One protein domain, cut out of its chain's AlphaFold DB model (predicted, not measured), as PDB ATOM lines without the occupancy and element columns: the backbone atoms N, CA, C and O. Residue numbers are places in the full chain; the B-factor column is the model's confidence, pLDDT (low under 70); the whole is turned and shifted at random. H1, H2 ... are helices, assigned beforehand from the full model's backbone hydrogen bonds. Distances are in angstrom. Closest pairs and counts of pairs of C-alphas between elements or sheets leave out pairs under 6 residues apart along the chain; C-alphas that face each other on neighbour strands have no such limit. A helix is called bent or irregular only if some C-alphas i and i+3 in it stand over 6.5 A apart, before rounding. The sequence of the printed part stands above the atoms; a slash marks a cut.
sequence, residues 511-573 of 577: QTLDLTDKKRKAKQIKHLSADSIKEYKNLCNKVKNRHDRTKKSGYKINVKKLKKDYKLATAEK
ATOM      1  N   GLN A 511      16.273  95.634  15.736       79.12
ATOM      2  CA  GLN A 511      17.280  96.026  14.732       79.12
ATOM      3  C   GLN A 511      18.341  94.935  14.446       79.12
ATOM      4  O   GLN A 511      19.088  95.026  13.473       79.12
ATOM      5  N   THR A 512      18.457  93.907  15.291       81.62
ATOM      6  CA  THR A 512      19.283  92.712  15.042       81.62
ATOM      7  C   THR A 512      18.473  91.605  14.345       81.62
ATOM      8  O   THR A 512      19.062  90.785  13.643       81.62
ATOM      9  N   LEU A 513      17.141  91.602  14.488       81.88
ATOM     10  CA  LEU A 513      16.212  90.720  13.765       81.88
ATOM     11  C   LEU A 513      15.965  91.217  12.328       81.88
ATOM     12  O   LEU A 513      16.011  90.417  11.404       81.88
ATOM     13  N   ASP A 514      15.875  92.530  12.109       86.50
ATOM     14  CA  ASP A 514      15.871  93.149  10.772       86.50
ATOM     15  C   ASP A 514      17.138  92.789   9.966       86.50
ATOM     16  O   ASP A 514      17.068  92.319   8.830       86.50
ATOM     17  N   LEU A 515      18.322  92.887  10.586       87.12
ATOM     18  CA  LEU A 515      19.568  92.370   9.999       87.12
ATOM     19  C   LEU A 515      19.573  90.829   9.887       87.12
ATOM     20  O   LEU A 515      20.287  90.265   9.054       87.12
ATOM     21  N   THR A 516      18.782  90.132  10.708       85.19
ATOM     22  CA  THR A 516      18.350  88.731  10.536       85.19
ATOM     23  C   THR A 516      17.861  88.472   9.106       85.19
ATOM     24  O   THR A 516      18.476  87.750   8.314       85.19
ATOM     25  N   ASP A 517      16.761  89.141   8.768       88.81
ATOM     26  CA  ASP A 517      16.003  88.906   7.539       88.81
ATOM     27  C   ASP A 517      16.582  89.602   6.303       88.81
ATOM     28  O   ASP A 517      16.530  89.030   5.213       88.81
ATOM     29  N   LYS A 518      17.266  90.744   6.442       89.19
ATOM     30  CA  LYS A 518      18.073  91.326   5.349       89.19
ATOM     31  C   LYS A 518      19.174  90.362   4.896       89.19
ATOM     32  O   LYS A 518      19.295  90.077   3.708       89.19
ATOM     33  N   LYS A 519      19.893  89.738   5.840       90.69
ATOM     34  CA  LYS A 519      20.850  88.655   5.539       90.69
ATOM     35  C   LYS A 519      20.159  87.423   4.932       90.69
ATOM     36  O   LYS A 519      20.758  86.740   4.103       90.69
ATOM     37  N   ARG A 520      18.915  87.119   5.324       85.50
ATOM     38  CA  ARG A 520      18.123  85.999   4.782       85.50
ATOM     39  C   ARG A 520      17.743  86.221   3.315       85.50
ATOM     40  O   ARG A 520      17.962  85.311   2.521       85.50
ATOM     41  N   LYS A 521      17.271  87.423   2.963       89.50
ATOM     42  CA  LYS A 521      16.990  87.846   1.578       89.50
ATOM     43  C   LYS A 521      18.270  87.842   0.733       89.50
ATOM     44  O   LYS A 521      18.335  87.149  -0.277       89.50
ATOM     45  N   ALA A 522      19.342  88.475   1.219       85.62
ATOM     46  CA  ALA A 522      20.647  88.461   0.551       85.62
ATOM     47  C   ALA A 522      21.196  87.035   0.315       85.62
ATOM     48  O   ALA A 522      21.862  86.789  -0.686       85.62
ATOM     49  N   LYS A 523      20.879  86.057   1.184       85.94
ATOM     50  CA  LYS A 523      21.280  84.649   0.991       85.94
ATOM     51  C   LYS A 523      20.687  84.023  -0.280       85.94
ATOM     52  O   LYS A 523      21.305  83.107  -0.818       85.94
ATOM     53  N   GLN A 524      19.512  84.470  -0.726       85.00
ATOM     54  CA  GLN A 524      18.839  83.941  -1.919       85.00
ATOM     55  C   GLN A 524      19.539  84.432  -3.196       85.00
ATOM     56  O   GLN A 524      19.849  83.631  -4.069       85.00
ATOM     57  N   ILE A 525      19.883  85.723  -3.250       87.94
ATOM     58  CA  ILE A 525      20.509  86.372  -4.418       87.94
ATOM     59  C   ILE A 525      22.045  86.277  -4.467       87.94
ATOM     60  O   ILE A 525      22.642  86.611  -5.485       87.94
ATOM     61  N   LYS A 526      22.711  85.782  -3.410       81.69
ATOM     62  CA  LYS A 526      24.189  85.745  -3.280       81.69
ATOM     63  C   LYS A 526      24.960  85.029  -4.401       81.69
ATOM     64  O   LYS A 526      26.182  85.051  -4.366       81.69
ATOM     65  N   HIS A 527      24.287  84.311  -5.296       80.00
ATOM     66  CA  HIS A 527      24.907  83.576  -6.403       80.00
ATOM     67  C   HIS A 527      24.919  84.356  -7.729       80.00
ATOM     68  O   HIS A 527      25.578  83.911  -8.659       80.00
ATOM     69  N   LEU A 528      24.219  85.493  -7.817       81.69
ATOM     70  CA  LEU A 528      24.014  86.230  -9.074       81.69
ATOM     71  C   LEU A 528      25.166  87.179  -9.445       81.69
ATOM     72  O   LEU A 528      25.349  87.477 -10.617       81.69
ATOM     73  N   SER A 529      25.934  87.674  -8.469       86.44
ATOM     74  CA  SER A 529      27.051  88.600  -8.703       86.44
ATOM     75  C   SER A 529      28.086  88.555  -7.574       86.44
ATOM     76  O   SER A 529      27.762  88.269  -6.416       86.44
ATOM     77  N   ALA A 530      29.336  88.902  -7.900       81.31
ATOM     78  CA  ALA A 530      30.414  89.104  -6.932       81.31
ATOM     79  C   ALA A 530      30.059  90.157  -5.864       81.31
ATOM     80  O   ALA A 530      30.389  89.975  -4.685       81.31
ATOM     81  N   ASP A 531      29.316  91.209  -6.223       85.00
ATOM     82  CA  ASP A 531      28.856  92.206  -5.252       85.00
ATOM     83  C   ASP A 531      27.746  91.668  -4.342       85.00
ATOM     84  O   ASP A 531      27.752  91.954  -3.146       85.00
ATOM     85  N   SER A 532      26.871  90.779  -4.826       83.69
ATOM     86  CA  SER A 532      25.900  90.077  -3.969       83.69
ATOM     87  C   SER A 532      26.594  89.148  -2.956       83.69
ATOM     88  O   SER A 532      26.147  89.020  -1.811       83.69
ATOM     89  N   ILE A 533      27.733  88.543  -3.323       84.19
ATOM     90  CA  ILE A 533      28.594  87.792  -2.388       84.19
ATOM     91  C   ILE A 533      29.196  88.738  -1.332       84.19
ATOM     92  O   ILE A 533      29.208  88.414  -0.139       84.19
ATOM     93  N   LYS A 534      29.697  89.903  -1.756       88.00
ATOM     94  CA  LYS A 534      30.302  90.944  -0.905       88.00
ATOM     95  C   LYS A 534      29.282  91.534   0.075       88.00
ATOM     96  O   LYS A 534      29.568  91.633   1.270       88.00
ATOM     97  N   GLU A 535      28.065  91.827  -0.381       87.81
ATOM     98  CA  GLU A 535      26.958  92.293   0.457       87.81
ATOM     99  C   GLU A 535      26.540  91.228   1.481       87.81
ATOM    100  O   GLU A 535      26.471  91.517   2.678       87.81
ATOM    101  N   TYR A 536      26.351  89.972   1.058       89.50
ATOM    102  CA  TYR A 536      26.007  88.878   1.971       89.50
ATOM    103  C   TYR A 536      27.082  88.667   3.055       89.50
ATOM    104  O   TYR A 536      26.746  88.518   4.237       89.50
ATOM    105  N   LYS A 537      28.376  88.726   2.697       87.50
ATOM    106  CA  LYS A 537      29.499  88.705   3.659       87.50
ATOM    107  C   LYS A 537      29.427  89.894   4.633       87.50
ATOM    108  O   LYS A 537      29.528  89.701   5.847       87.50
ATOM    109  N   ASN A 538      29.169  91.103   4.132       90.19
ATOM    110  CA  ASN A 538      29.017  92.307   4.955       90.19
ATOM    111  C   ASN A 538      27.822  92.220   5.920       90.19
ATOM    112  O   ASN A 538      27.950  92.591   7.089       90.19
ATOM    113  N   LEU A 539      26.680  91.683   5.484       89.56
ATOM    114  CA  LEU A 539      25.510  91.448   6.336       89.56
ATOM    115  C   LEU A 539      25.784  90.380   7.404       89.56
ATOM    116  O   LEU A 539      25.397  90.568   8.558       89.56
ATOM    117  N   CYS A 540      26.519  89.310   7.080       84.50
ATOM    118  CA  CYS A 540      26.975  88.332   8.075       84.50
ATOM    119  C   CYS A 540      27.830  88.988   9.175       84.50
ATOM    120  O   CYS A 540      27.577  88.770  10.364       84.50
ATOM    121  N   ASN A 541      28.783  89.844   8.796       87.38
ATOM    122  CA  ASN A 541      29.646  90.562   9.739       87.38
ATOM    123  C   ASN A 541      28.869  91.596  10.576       87.38
ATOM    124  O   ASN A 541      29.039  91.645  11.798       87.38
ATOM    125  N   LYS A 542      27.957  92.366   9.963       88.31
ATOM    126  CA  LYS A 542      27.056  93.298  10.672       88.31
ATOM    127  C   LYS A 542      26.202  92.567  11.717       88.31
ATOM    128  O   LYS A 542      26.119  93.024  12.858       88.31
ATOM    129  N   VAL A 543      25.636  91.406  11.372       87.44
ATOM    130  CA  VAL A 543      24.858  90.564  12.300       87.44
ATOM    131  C   VAL A 543      25.718  90.038  13.448       87.44
ATOM    132  O   VAL A 543      25.309  90.174  14.598       87.44
ATOM    133  N   LYS A 544      26.910  89.490  13.171       84.50
ATOM    134  CA  LYS A 544      27.832  88.977  14.203       84.50
ATOM    135  C   LYS A 544      28.218  90.076  15.199       84.50
ATOM    136  O   LYS A 544      27.958  89.953  16.395       84.50
ATOM    137  N   ASN A 545      28.716  91.203  14.693       84.75
ATOM    138  CA  ASN A 545      29.138  92.337  15.517       84.75
ATOM    139  C   ASN A 545      27.978  92.909  16.349       84.75
ATOM    140  O   ASN A 545      28.167  93.282  17.512       84.75
ATOM    141  N   ARG A 546      26.760  92.960  15.789       81.12
ATOM    142  CA  ARG A 546      25.581  93.428  16.526       81.12
ATOM    143  C   ARG A 546      25.085  92.404  17.550       81.12
ATOM    144  O   ARG A 546      24.694  92.814  18.643       81.12
ATOM    145  N   HIS A 547      25.159  91.105  17.263       79.62
ATOM    146  CA  HIS A 547      24.858  90.033  18.217       79.62
ATOM    147  C   HIS A 547      25.762  90.124  19.456       79.62
ATOM    148  O   HIS A 547      25.254  90.139  20.578       79.62
ATOM    149  N   ASP A 548      27.074  90.301  19.280       78.19
ATOM    150  CA  ASP A 548      28.016  90.411  20.402       78.19
ATOM    151  C   ASP A 548      27.821  91.695  21.228       78.19
ATOM    152  O   ASP A 548      27.848  91.649  22.464       78.19
ATOM    153  N   ARG A 549      27.535  92.836  20.580       78.06
ATOM    154  CA  ARG A 549      27.121  94.076  21.274       78.06
ATOM    155  C   ARG A 549      25.831  93.865  22.079       78.06
ATOM    156  O   ARG A 549      25.751  94.277  23.236       78.06
ATOM    157  N   THR A 550      24.852  93.178  21.494       73.31
ATOM    158  CA  THR A 550      23.551  92.876  22.110       73.31
ATOM    159  C   THR A 550      23.708  91.961  23.329       73.31
ATOM    160  O   THR A 550      23.224  92.289  24.411       73.31
ATOM    161  N   LYS A 551      24.494  90.886  23.201       71.94
ATOM    162  CA  LYS A 551      24.859  89.949  24.276       71.94
ATOM    163  C   LYS A 551      25.561  90.655  25.447       71.94
ATOM    164  O   LYS A 551      25.174  90.464  26.601       71.94
ATOM    165  N   LYS A 552      26.536  91.531  25.161       74.25
ATOM    166  CA  LYS A 552      27.222  92.360  26.174       74.25
ATOM    167  C   LYS A 552      26.269  93.355  26.858       74.25
ATOM    168  O   LYS A 552      26.370  93.549  28.070       74.25
ATOM    169  N   SER A 553      25.335  93.958  26.117       73.50
ATOM    170  CA  SER A 553      24.343  94.895  26.668       73.50
ATOM    171  C   SER A 553      23.321  94.196  27.574       73.50
ATOM    172  O   SER A 553      23.167  94.579  28.733       73.50
ATOM    173  N   GLY A 554      22.706  93.104  27.104       68.94
ATOM    174  CA  GLY A 554      21.747  92.311  27.881       68.94
ATOM    175  C   GLY A 554      22.336  91.770  29.189       68.94
ATOM    176  O   GLY A 554      21.673  91.811  30.225       68.94
ATOM    177  N   TYR A 555      23.610  91.360  29.182       67.00
ATOM    178  CA  TYR A 555      24.324  90.986  30.406       67.00
ATOM    179  C   TYR A 555      24.450  92.164  31.389       67.00
ATOM    180  O   TYR A 555      24.080  92.030  32.556       67.00
ATOM    181  N   LYS A 556      24.892  93.345  30.925       72.00
ATOM    182  CA  LYS A 556      24.976  94.559  31.765       72.00
ATOM    183  C   LYS A 556      23.611  94.974  32.331       72.00
ATOM    184  O   LYS A 556      23.541  95.360  33.498       72.00
ATOM    185  N   ILE A 557      22.534  94.871  31.547       73.06
ATOM    186  CA  ILE A 557      21.162  95.186  31.983       73.06
ATOM    187  C   ILE A 557      20.698  94.202  33.065       73.06
ATOM    188  O   ILE A 557      20.249  94.638  34.125       73.06
ATOM    189  N   ASN A 558      20.873  92.893  32.857       66.44
ATOM    190  CA  ASN A 558      20.502  91.879  33.849       66.44
ATOM    191  C   ASN A 558      21.300  92.024  35.155       66.44
ATOM    192  O   ASN A 558      20.713  91.945  36.231       66.44
ATOM    193  N   VAL A 559      22.605  92.317  35.089       71.25
ATOM    194  CA  VAL A 559      23.425  92.583  36.287       71.25
ATOM    195  C   VAL A 559      22.976  93.860  37.009       71.25
ATOM    196  O   VAL A 559      22.877  93.852  38.237       71.25
ATOM    197  N   LYS A 560      22.644  94.943  36.287       73.50
ATOM    198  CA  LYS A 560      22.052  96.150  36.896       73.50
ATOM    199  C   LYS A 560      20.711  95.842  37.574       73.50
ATOM    200  O   LYS A 560      20.501  96.294  38.698       73.50
ATOM    201  N   LYS A 561      19.838  95.046  36.939       72.56
ATOM    202  CA  LYS A 561      18.547  94.656  37.524       72.56
ATOM    203  C   LYS A 561      18.737  93.816  38.786       72.56
ATOM    204  O   LYS A 561      18.228  94.199  39.828       72.56
ATOM    205  N   LEU A 562      19.545  92.755  38.732       71.44
ATOM    206  CA  LEU A 562      19.841  91.903  39.892       71.44
ATOM    207  C   LEU A 562      20.418  92.703  41.073       71.44
ATOM    208  O   LEU A 562      20.051  92.444  42.213       71.44
ATOM    209  N   LYS A 563      21.257  93.718  40.815       75.50
ATOM    210  CA  LYS A 563      21.740  94.638  41.863       75.50
ATOM    211  C   LYS A 563      20.637  95.542  42.437       75.50
ATOM    212  O   LYS A 563      20.685  95.827  43.631       75.50
ATOM    213  N   LYS A 564      19.656  95.987  41.638       78.75
ATOM    214  CA  LYS A 564      18.493  96.751  42.136       78.75
ATOM    215  C   LYS A 564      17.552  95.857  42.948       78.75
ATOM    216  O   LYS A 564      17.219  96.216  44.071       78.75
ATOM    217  N   ASP A 565      17.197  94.693  42.410       76.75
ATOM    218  CA  ASP A 565      16.322  93.701  43.046       76.75
ATOM    219  C   ASP A 565      16.921  93.241  44.399       76.75
ATOM    220  O   ASP A 565      16.218  93.191  45.405       76.75
ATOM    221  N   TYR A 566      18.243  93.011  44.464       74.00
ATOM    222  CA  TYR A 566      18.960  92.704  45.712       74.00
ATOM    223  C   TYR A 566      18.932  93.860  46.723       74.00
ATOM    224  O   TYR A 566      18.696  93.628  47.908       74.00
ATOM    225  N   LYS A 567      19.155  95.110  46.281       75.56
ATOM    226  CA  LYS A 567      19.060  96.286  47.163       75.56
ATOM    227  C   LYS A 567      17.652  96.437  47.746       75.56
ATOM    228  O   LYS A 567      17.542  96.672  48.944       75.56
ATOM    229  N   LEU A 568      16.607  96.252  46.935       74.69
ATOM    230  CA  LEU A 568      15.213  96.342  47.380       74.69
ATOM    231  C   LEU A 568      14.907  95.286  48.456       74.69
ATOM    232  O   LEU A 568      14.567  95.645  49.577       74.69
ATOM    233  N   ALA A 569      15.207  94.014  48.179       68.19
ATOM    234  CA  ALA A 569      15.025  92.904  49.124       68.19
ATOM    235  C   ALA A 569      15.946  92.957  50.367       68.19
ATOM    236  O   ALA A 569      15.799  92.149  51.288       68.19
ATOM    237  N   THR A 570      16.920  93.875  50.399       68.25
ATOM    238  CA  THR A 570      17.747  94.176  51.584       68.25
ATOM    239  C   THR A 570      17.178  95.357  52.379       68.25
ATOM    240  O   THR A 570      17.286  95.362  53.602       68.25
ATOM    241  N   ALA A 571      16.541  96.327  51.714       67.19
ATOM    242  CA  ALA A 571      15.819  97.423  52.359       67.19
ATOM    243  C   ALA A 571      14.524  96.927  53.024       67.19
ATOM    244  O   ALA A 571      14.323  97.184  54.204       67.19
ATOM    245  N   GLU A 572      13.731  96.108  52.325       64.50
ATOM    246  CA  GLU A 572      12.517  95.455  52.855       64.50
ATOM    247  C   GLU A 572      12.795  94.626  54.124       64.50
ATOM    248  O   GLU A 572      11.935  94.490  54.983       64.50
ATOM    249  N   LYS A 573      14.016  94.094  54.276       59.16
ATOM    250  CA  LYS A 573      14.457  93.359  55.475       59.16
ATOM    251  C   LYS A 573      14.945  94.238  56.628       59.16
ATOM    252  O   LYS A 573      15.182  93.707  57.707       59.16
TER     253      LYS A 573
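Overview. This is residues 511 to 573 of the 577 residues of the protein "Hypothetical protein" of Rotaria sp. Silwood2 (UniProt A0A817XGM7). A short helix, H1, and a much longer one, H2, fold back on each other as an uneven helical hairpin, and H2 runs on far past H1 as a single arm. Residues 551 to 573, of which 551 to 571 belong to H2, stick out with nothing beside them, and this arm makes much of the length. The printed part has 63 residues with two named helices, H1 then H2, and no named strand; its class is all helix. It is extended, with a radius of gyration of the C-alphas of 19.4 A, and its C-alphas span 66 by 14 by 10 A.

Arrangement. H1, residues 511 to 525, is joined by a tight link of 4 residues to H2, residues 530 to 571. H1 and H2 form a helical hairpin, and they run opposite ways at a shallow tilt of 21 degrees. They touch, with 16 pairs of C-alphas within 8 A; the closest C-alphas, those of Lys 519 and Leu 539, are 5.5 A apart. H2 touches H1 with residues 532 to 547 alone. In H2 every O i to N i+4 pair is within hydrogen-bond range; in H1 it is 8 of 11.

Along the chain. H1 begins at C-alpha 511, at (17.280, 96.026, 14.732), and measures 21.7 A from first to last C-alpha. H2 begins at C-alpha 530, at (30.414, 89.104, -6.932), and ends at C-alpha 571, at (15.819, 97.423, 52.359), 61.6 A away. Neither helix is bent.

Size, cuts and confidence. The two C-alphas farthest apart, those of Leu 528 and Lys 573, are 65.6 A apart. Without the stretch that stands free, the body has 40 residues and spans 32 by 14 by 9 A. The printed part has no cut. The mean pLDDT of the printed part is 79.9, and it is under 70 at residues 554 to 555, residue 558 and residues 569 to 573.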